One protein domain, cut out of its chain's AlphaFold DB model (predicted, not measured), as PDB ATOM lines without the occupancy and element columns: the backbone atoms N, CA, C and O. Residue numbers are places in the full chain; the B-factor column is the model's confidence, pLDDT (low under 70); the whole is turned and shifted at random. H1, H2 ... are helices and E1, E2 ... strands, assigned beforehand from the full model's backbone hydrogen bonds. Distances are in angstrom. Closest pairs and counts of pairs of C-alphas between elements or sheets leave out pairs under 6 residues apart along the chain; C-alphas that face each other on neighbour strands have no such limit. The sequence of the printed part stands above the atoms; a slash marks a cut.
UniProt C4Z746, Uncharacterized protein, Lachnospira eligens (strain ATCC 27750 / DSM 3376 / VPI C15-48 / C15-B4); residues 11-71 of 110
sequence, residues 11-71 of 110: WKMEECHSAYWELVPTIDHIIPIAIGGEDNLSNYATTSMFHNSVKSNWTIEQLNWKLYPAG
ATOM      1  N   TRP A  11     176.070 230.413 297.873       84.81
ATOM      2  CA  TRP A  11     177.253 230.861 297.142       84.81
ATOM      3  C   TRP A  11     178.239 229.739 296.810       84.81
ATOM      4  O   TRP A  11     179.442 229.974 296.722       84.81
ATOM      5  N   LYS A  12     177.759 228.509 296.600       90.19
ATOM      6  CA  LYS A  12     178.632 227.408 296.179       90.19
ATOM      7  C   LYS A  12     179.357 227.786 294.884       90.19
ATOM      8  O   LYS A  12     178.703 228.051 293.880       90.19
ATOM      9  N   MET A  13     180.692 227.797 294.901       87.94
ATOM     10  CA  MET A  13     181.500 228.263 293.760       87.94
ATOM     11  C   MET A  13     181.201 227.516 292.455       87.94
ATOM     12  O   MET A  13     181.289 228.103 291.387       87.94
ATOM     13  N   GLU A  14     180.845 226.233 292.540       91.00
ATOM     14  CA  GLU A  14     180.529 225.393 291.377       91.00
ATOM     15  C   GLU A  14     179.107 225.608 290.823       91.00
ATOM     16  O   GLU A  14     178.826 225.212 289.696       91.00
ATOM     17  N   GLU A  15     178.218 226.241 291.600       91.62
ATOM     18  CA  GLU A  15     176.807 226.479 291.246       91.62
ATOM     19  C   GLU A  15     176.492 227.977 291.028       91.62
ATOM     20  O   GLU A  15     175.428 228.313 290.507       91.62
ATOM     21  N   CYS A  16     177.396 228.886 291.413       92.56
ATOM     22  CA  CYS A  16     177.278 230.335 291.229       92.56
ATOM     23  C   CYS A  16     178.198 230.852 290.122       92.56
ATOM     24  O   CYS A  16     179.305 230.358 289.924       92.56
ATOM     25  N   HIS A  17     177.799 231.949 289.483       93.69
ATOM     26  CA  HIS A  17     178.704 232.715 288.634       93.69
ATOM     27  C   HIS A  17     179.885 233.268 289.460       93.69
ATOM     28  O   HIS A  17     179.678 233.816 290.548       93.69
ATOM     29  N   SER A  18     181.118 233.196 288.942       93.44
ATOM     30  CA  SER A  18     182.337 233.620 289.666       93.44
ATOM     31  C   SER A  18     182.312 235.087 290.105       93.44
ATOM     32  O   SER A  18     182.834 235.437 291.160       93.44
ATOM     33  N   ALA A  19     181.621 235.943 289.350       92.94
ATOM     34  CA  ALA A  19     181.404 237.346 289.705       92.94
ATOM     35  C   ALA A  19     180.789 237.554 291.106       92.94
ATOM     36  O   ALA A  19     181.083 238.565 291.739       92.94
ATOM     37  N   TYR A  20     179.991 236.611 291.631       91.56
ATOM     38  CA  TYR A  20     179.512 236.692 293.019       91.56
ATOM     39  C   TYR A  20     180.661 236.631 294.033       91.56
ATOM     40  O   TYR A  20     180.603 237.277 295.073       91.56
ATOM     41  N   TRP A  21     181.725 235.894 293.724       93.94
ATOM     42  CA  TRP A  21     182.897 235.761 294.585       93.94
ATOM     43  C   TRP A  21     183.918 236.874 294.393       93.94
ATOM     44  O   TRP A  21     184.603 237.249 295.344       93.94
ATOM     45  N   GLU A  22     184.023 237.389 293.170       94.00
ATOM     46  CA  GLU A  22     185.045 238.363 292.790       94.00
ATOM     47  C   GLU A  22     184.590 239.814 292.949       94.00
ATOM     48  O   GLU A  22     185.403 240.660 293.317       94.00
ATOM     49  N   LEU A  23     183.312 240.110 292.685       91.69
ATOM     50  CA  LEU A  23     182.829 241.484 292.510       91.69
ATOM     51  C   LEU A  23     181.788 241.916 293.542       91.69
ATOM     52  O   LEU A  23     181.628 243.115 293.764       91.69
ATOM     53  N   VAL A  24     181.073 240.981 294.175       90.06
ATOM     54  CA  VAL A  24     180.093 241.355 295.202       90.06
ATOM     55  C   VAL A  24     180.829 241.726 296.491       90.06
ATOM     56  O   VAL A  24     181.626 240.926 296.993       90.06
ATOM     57  N   PRO A  25     180.576 242.928 297.043       91.69
ATOM     58  CA  PRO A  25     181.221 243.357 298.268       91.69
ATOM     59  C   PRO A  25     180.748 242.516 299.456       91.69
ATOM     60  O   PRO A  25     179.557 242.285 299.659       91.69
ATOM     61  N   THR A  26     181.705 242.113 300.275       94.12
ATOM     62  CA  THR A  26     181.525 241.527 301.603       94.12
ATOM     63  C   THR A  26     182.216 242.413 302.630       94.12
ATOM     64  O   THR A  26     183.093 243.204 302.281       94.12
ATOM     65  N   ILE A  27     181.816 242.289 303.893       95.81
ATOM     66  CA  ILE A  27     182.476 242.962 305.011       95.81
ATOM     67  C   ILE A  27     183.397 241.943 305.685       95.81
ATOM     68  O   ILE A  27     182.967 240.824 305.963       95.81
ATOM     69  N   ASP A  28     184.643 242.333 305.933       97.00
ATOM     70  CA  ASP A  28     185.621 241.563 306.702       97.00
ATOM     71  C   ASP A  28     186.334 242.469 307.716       97.00
ATOM     72  O   ASP A  28     186.341 243.698 307.585       97.00
ATOM     73  N   HIS A  29     186.949 241.862 308.727       97.69
ATOM     74  CA  HIS A  29     187.705 242.572 309.750       97.69
ATOM     75  C   HIS A  29     189.141 242.845 309.291       97.69
ATOM     76  O   HIS A  29     189.854 241.921 308.901       97.69
ATOM     77  N   ILE A  30     189.618 244.086 309.399       97.44
ATOM     78  CA  ILE A  30     191.000 244.488 309.076       97.44
ATOM     79  C   ILE A  30     191.990 243.678 309.928       97.44
ATOM     80  O   ILE A  30     192.922 243.064 309.401       97.44
ATOM     81  N   ILE A  31     191.745 243.635 311.238       97.88
ATOM     82  CA  ILE A  31     192.400 242.755 312.205       97.88
ATOM     83  C   ILE A  31     191.440 241.595 312.497       97.88
ATOM     84  O   ILE A  31     190.335 241.850 312.979       97.88
ATOM     85  N   PRO A  32     191.822 240.331 312.249       97.62
ATOM     86  CA  PRO A  32     190.951 239.192 312.524       97.62
ATOM     87  C   PRO A  32     190.530 239.110 313.997       97.62
ATOM     88  O   PRO A  32     191.363 239.231 314.901       97.62
ATOM     89  N   ILE A  33     189.252 238.808 314.250       97.50
ATOM     90  CA  ILE A  33     188.725 238.591 315.612       97.50
ATOM     91  C   ILE A  33     189.528 237.509 316.345       97.50
ATOM     92  O   ILE A  33     189.824 237.647 317.531       97.50
ATOM     93  N   ALA A  34     189.942 236.452 315.635       97.12
ATOM     94  CA  ALA A  34     190.699 235.335 316.200       97.12
ATOM     95  C   ALA A  34     192.028 235.744 316.865       97.12
ATOM     96  O   ALA A  34     192.551 234.989 317.682       97.12
ATOM     97  N   ILE A  35     192.563 236.926 316.535       96.94
ATOM     98  CA  ILE A  35     193.791 237.475 317.126       96.94
ATOM     99  C   ILE A  35     193.547 238.769 317.918       96.94
ATOM    100  O   ILE A  35     194.488 239.511 318.190       96.94
ATOM    101  N   GLY A  36     192.297 239.035 318.306       96.94
ATOM    102  CA  GLY A  36     191.928 240.172 319.152       96.94
ATOM    103  C   GLY A  36     191.447 241.417 318.404       96.94
ATOM    104  O   GLY A  36     191.396 242.485 319.006       96.94
ATOM    105  N   GLY A  37     191.097 241.306 317.120       97.69
ATOM    106  CA  GLY A  37     190.414 242.383 316.403       97.69
ATOM    107  C   GLY A  37     189.016 242.663 316.962       97.69
ATOM    108  O   GLY A  37     188.306 241.745 317.371       97.69
ATOM    109  N   GLU A  38     188.611 243.933 316.970       97.81
ATOM    110  CA  GLU A  38     187.296 244.346 317.470       97.81
ATOM    111  C   GLU A  38     186.181 244.107 316.442       97.81
ATOM    112  O   GLU A  38     186.392 244.246 315.236       97.81
ATOM    113  N   ASP A  39     184.971 243.808 316.915       97.38
ATOM    114  CA  ASP A  39     183.782 243.643 316.069       97.38
ATOM    115  C   ASP A  39     182.993 244.959 315.970       97.38
ATOM    116  O   ASP A  39     181.925 245.132 316.560       97.38
ATOM    117  N   ASN A  40     183.585 245.955 315.309       97.31
ATOM    118  CA  ASN A  40     182.953 247.252 315.085       97.31
ATOM    119  C   ASN A  40     183.464 247.944 313.813       97.31
ATOM    120  O   ASN A  40     184.456 247.539 313.211       97.31
ATOM    121  N   LEU A  41     182.798 249.045 313.445       95.69
ATOM    122  CA  LEU A  41     183.058 249.802 312.214       95.69
ATOM    123  C   LEU A  41     184.515 250.242 312.035       95.69
ATOM    124  O   LEU A  41     184.965 250.351 310.899       95.69
ATOM    125  N   SER A  42     185.256 250.494 313.120       96.06
ATOM    126  CA  SER A  42     186.656 250.929 313.017       96.06
ATOM    127  C   SER A  42     187.582 249.832 312.484       96.06
ATOM    128  O   SER A  42     188.655 250.128 311.964       96.06
ATOM    129  N   ASN A  43     187.146 248.574 312.583       97.56
ATOM    130  CA  ASN A  43     187.876 247.400 312.140       97.56
ATOM    131  C   ASN A  43     187.221 246.740 310.917       97.56
ATOM    132  O   ASN A  43     187.632 245.651 310.540       97.56
ATOM    133  N   TYR A  44     186.209 247.344 310.292       96.81
ATOM    134  CA  TYR A  44     185.563 246.782 309.103       96.81
ATOM    135  C   TYR A  44     186.174 247.341 307.824       96.81
ATOM    136  O   TYR A  44     186.445 248.535 307.707       96.81
ATOM    137  N   ALA A  45     186.329 246.473 306.832       96.19
ATOM    138  CA  ALA A  45     186.655 246.846 305.467       96.19
ATOM    139  C   ALA A  45     185.778 246.069 304.484       96.19
ATOM    140  O   ALA A  45     185.346 244.947 304.752       96.19
ATOM    141  N   THR A  46     185.536 246.671 303.324       95.50
ATOM    142  CA  THR A  46     184.851 246.000 302.220       95.50
ATOM    143  C   THR A  46     185.868 245.254 301.364       95.50
ATOM    144  O   THR A  46     186.911 245.802 301.010       95.50
ATOM    145  N   THR A  47     185.566 244.012 301.001       95.69
ATOM    146  CA  THR A  47     186.402 243.185 300.120       95.69
ATOM    147  C   THR A  47     185.556 242.149 299.378       95.69
ATOM    148  O   THR A  47     184.381 241.968 299.692       95.69
ATOM    149  N   SER A  48     186.115 241.454 298.392       95.56
ATOM    150  CA  SER A  48     185.417 240.353 297.719       95.56
ATOM    151  C   SER A  48     185.408 239.091 298.585       95.56
ATOM    152  O   SER A  48     186.305 238.893 299.409       95.56
ATOM    153  N   MET A  49     184.434 238.196 298.384       94.81
ATOM    154  CA  MET A  49     184.399 236.928 299.126       94.81
ATOM    155  C   MET A  49     185.643 236.071 298.854       94.81
ATOM    156  O   MET A  49     186.122 235.364 299.742       94.81
ATOM    157  N   PHE A  50     186.208 236.170 297.647       95.19
ATOM    158  CA  PHE A  50     187.471 235.525 297.305       95.19
ATOM    159  C   PHE A  50     188.620 236.006 298.205       95.19
ATOM    160  O   PHE A  50     189.278 235.194 298.856       95.19
ATOM    161  N   HIS A  51     188.829 237.322 298.310       96.12
ATOM    162  CA  HIS A  51     189.876 237.875 299.172       96.12
ATOM    163  C   HIS A  51     189.597 237.633 300.656       96.12
ATOM    164  O   HIS A  51     190.531 237.318 301.386       96.12
ATOM    165  N   ASN A  52     188.339 237.727 301.094       96.44
ATOM    166  CA  ASN A  52     187.932 237.397 302.462       96.44
ATOM    167  C   ASN A  52     188.335 235.951 302.814       96.44
ATOM    168  O   ASN A  52     189.027 235.703 303.800       96.44
ATOM    169  N   SER A  53     188.016 235.004 301.928       94.88
ATOM    170  CA  SER A  53     188.342 233.585 302.112       94.88
ATOM    171  C   SER A  53     189.847 233.323 302.163       94.88
ATOM    172  O   SER A  53     190.305 232.538 302.991       94.88
ATOM    173  N   VAL A  54     190.623 233.985 301.296       96.62
ATOM    174  CA  VAL A  54     192.092 233.888 301.303       96.62
ATOM    175  C   VAL A  54     192.674 234.513 302.570       96.62
ATOM    176  O   VAL A  54     193.596 233.947 303.158       96.62
ATOM    177  N   LYS A  55     192.132 235.656 303.010       97.69
ATOM    178  CA  LYS A  55     192.614 236.343 304.204       97.69
ATOM    179  C   LYS A  55     192.360 235.526 305.454       97.69
ATOM    180  O   LYS A  55     193.299 235.310 306.215       97.69
ATOM    181  N   SER A  56     191.139 235.032 305.659       95.94
ATOM    182  CA  SER A  56     190.793 234.231 306.834       95.94
ATOM    183  C   SER A  56     191.327 234.900 308.122       95.94
ATOM    184  O   SER A  56     191.067 236.079 308.373       95.94
ATOM    185  N   ASN A  57     192.132 234.184 308.911       97.25
ATOM    186  CA  ASN A  57     192.744 234.686 310.142       97.25
ATOM    187  C   ASN A  57     194.122 235.355 309.960       97.25
ATOM    188  O   ASN A  57     194.782 235.646 310.957       97.25
ATOM    189  N   TRP A  58     194.576 235.591 308.729       98.12
ATOM    190  CA  TRP A  58     195.816 236.319 308.458       98.12
ATOM    191  C   TRP A  58     195.604 237.833 308.542       98.12
ATOM    192  O   TRP A  58     194.544 238.360 308.191       98.12
ATOM    193  N   THR A  59     196.633 238.559 308.976       97.69
ATOM    194  CA  THR A  59     196.655 240.021 308.872       97.69
ATOM    195  C   THR A  59     196.984 240.459 307.447       97.69
ATOM    196  O   THR A  59     197.645 239.749 306.689       97.69
ATOM    197  N   ILE A  60     196.572 241.678 307.093       97.06
ATOM    198  CA  ILE A  60     196.924 242.309 305.811       97.06
ATOM    199  C   ILE A  60     198.453 242.351 305.621       97.06
ATOM    200  O   ILE A  60     198.943 242.093 304.526       97.06
ATOM    201  N   GLU A  61     199.207 242.605 306.696       96.81
ATOM    202  CA  GLU A  61     200.674 242.625 306.678       96.81
ATOM    203  C   GLU A  61     201.274 241.245 306.373       96.81
ATOM    204  O   GLU A  61     202.155 241.136 305.523       96.81
ATOM    205  N   GLN A  62     200.763 240.175 306.995       97.62
ATOM    206  CA  GLN A  62     201.234 238.805 306.749       97.62
ATOM    207  C   GLN A  62     201.016 238.358 305.299       97.62
ATOM    208  O   GLN A  62     201.821 237.602 304.759       97.62
ATOM    209  N   LEU A  63     199.945 238.839 304.666       97.62
ATOM    210  CA  LEU A  63     199.643 238.571 303.259       97.62
ATOM    211  C   LEU A  63     200.387 239.504 302.298       97.62
ATOM    212  O   LEU A  63     200.269 239.343 301.083       97.62
ATOM    213  N   ASN A  64     201.135 240.483 302.819       97.75
ATOM    214  CA  ASN A  64     201.728 241.568 302.043       97.75
ATOM    215  C   ASN A  64     200.683 242.295 301.171       97.75
ATOM    216  O   ASN A  64     200.925 242.650 300.015       97.75
ATOM    217  N   TRP A  65     199.478 242.460 301.713       97.31
ATOM    218  CA  TRP A  65     198.381 243.180 301.082       97.31
ATOM    219  C   TRP A  65     198.380 244.644 301.514       97.31
ATOM    220  O   TRP A  65     199.076 245.057 302.440       97.31
ATOM    221  N   LYS A  66     197.573 245.452 300.828       96.44
ATOM    222  CA  LYS A  66     197.401 246.870 301.131       96.44
ATOM    223  C   LYS A  66     195.934 247.169 301.403       96.44
ATOM    224  O   LYS A  66     195.072 246.799 300.611       96.44
ATOM    225  N   LEU A  67     195.674 247.898 302.486       96.25
ATOM    226  CA  LEU A  67     194.370 248.507 302.724       96.25
ATOM    227  C   LEU A  67     194.249 249.798 301.903       96.25
ATOM    228  O   LEU A  67     195.148 250.644 301.916       96.25
ATOM    229  N   TYR A  68     193.137 249.938 301.191       94.56
ATOM    230  CA  TYR A  68     192.803 251.149 300.448       94.56
ATOM    231  C   TYR A  68     191.915 252.065 301.301       94.56
ATOM    232  O   TYR A  68     191.167 251.565 302.143       94.56
ATOM    233  N   PRO A  69     191.998 253.396 301.117       93.06
ATOM    234  CA  PRO A  69     191.061 254.311 301.758       93.06
ATOM    235  C   PRO A  69     189.624 254.002 301.320       93.06
ATOM    236  O   PRO A  69     189.400 253.444 300.244       93.06
ATOM    237  N   ALA A  70     188.654 254.387 302.152       91.12
ATOM    238  CA  ALA A  70     187.247 254.310 301.782       91.12
ATOM    239  C   ALA A  70     186.982 255.128 300.505       91.12
ATOM    240  O   ALA A  70     187.555 256.205 300.327       91.12
ATOM    241  N   GLY A  71     186.134 254.596 299.624       90.88
ATOM    242  CA  GLY A  71     185.699 255.305 298.420       90.88
ATOM    243  C   GLY A  71     184.707 256.428 298.727       90.88
ATOM    244  O   GLY A  71     184.143 256.491 299.822       90.88
TER     245      GLY A  71
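AT A GLANCE: This is residues 11 to 71 of the 110 residues of an uncharacterized protein of Lachnospira eligens (strain ATCC 27750 / DSM 3376 / VPI C15-48 / C15-B4) (UniProt C4Z746). Little regular structure: a small two-stranded hairpin, E1 and E2, with the short helix H2 packed beside it, mainly near E1, and H1 near one end, while long loops, residues 30 to 43 and 56 to 71, make up much of the rest. The 61 printed residues hold H1, E1, E2 and H2 in that order, a mixed class with 21 residues in named elements; the sheet E1 - E2 is antiparallel. It is only just compact, close to loose, with a radius of gyration of the C-alphas of 12.3 A, and spans 34 by 25 by 22 A.

HOW THE PARTS SIT: H1, residues 19 to 22, touches H2, residues 49 to 55; the closest C-alphas, Trp 21 and Met 49, are 4.9 A apart. E1, residues 25 to 29, and E2, residues 44 to 48, form an antiparallel hairpin at 136 degrees, with N 26 and O 47 within hydrogen-bond range at 2.7 A. The closest C-alphas of E1 and H2, Thr 26 and Met 49, are 6.0 A apart. Every O i to N i+4 pair of H2 is within hydrogen-bond range; H1 is too short for one.

IN THESE COORDINATES: H1 begins at C-alpha 19 (181.404, 237.346, 289.705). E1 is 13.2 A long, E2 13.1 A. H2, 9.7 A, ends at C-alpha 55 (192.614, 236.343, 304.204).

THE WHOLE: The farthest C-alphas, Glu 15 and Gly 36, are 34.6 A apart. The printed part has no cut; the E1 to E2 link is long, and no printed residue is under 70 in pLDDT.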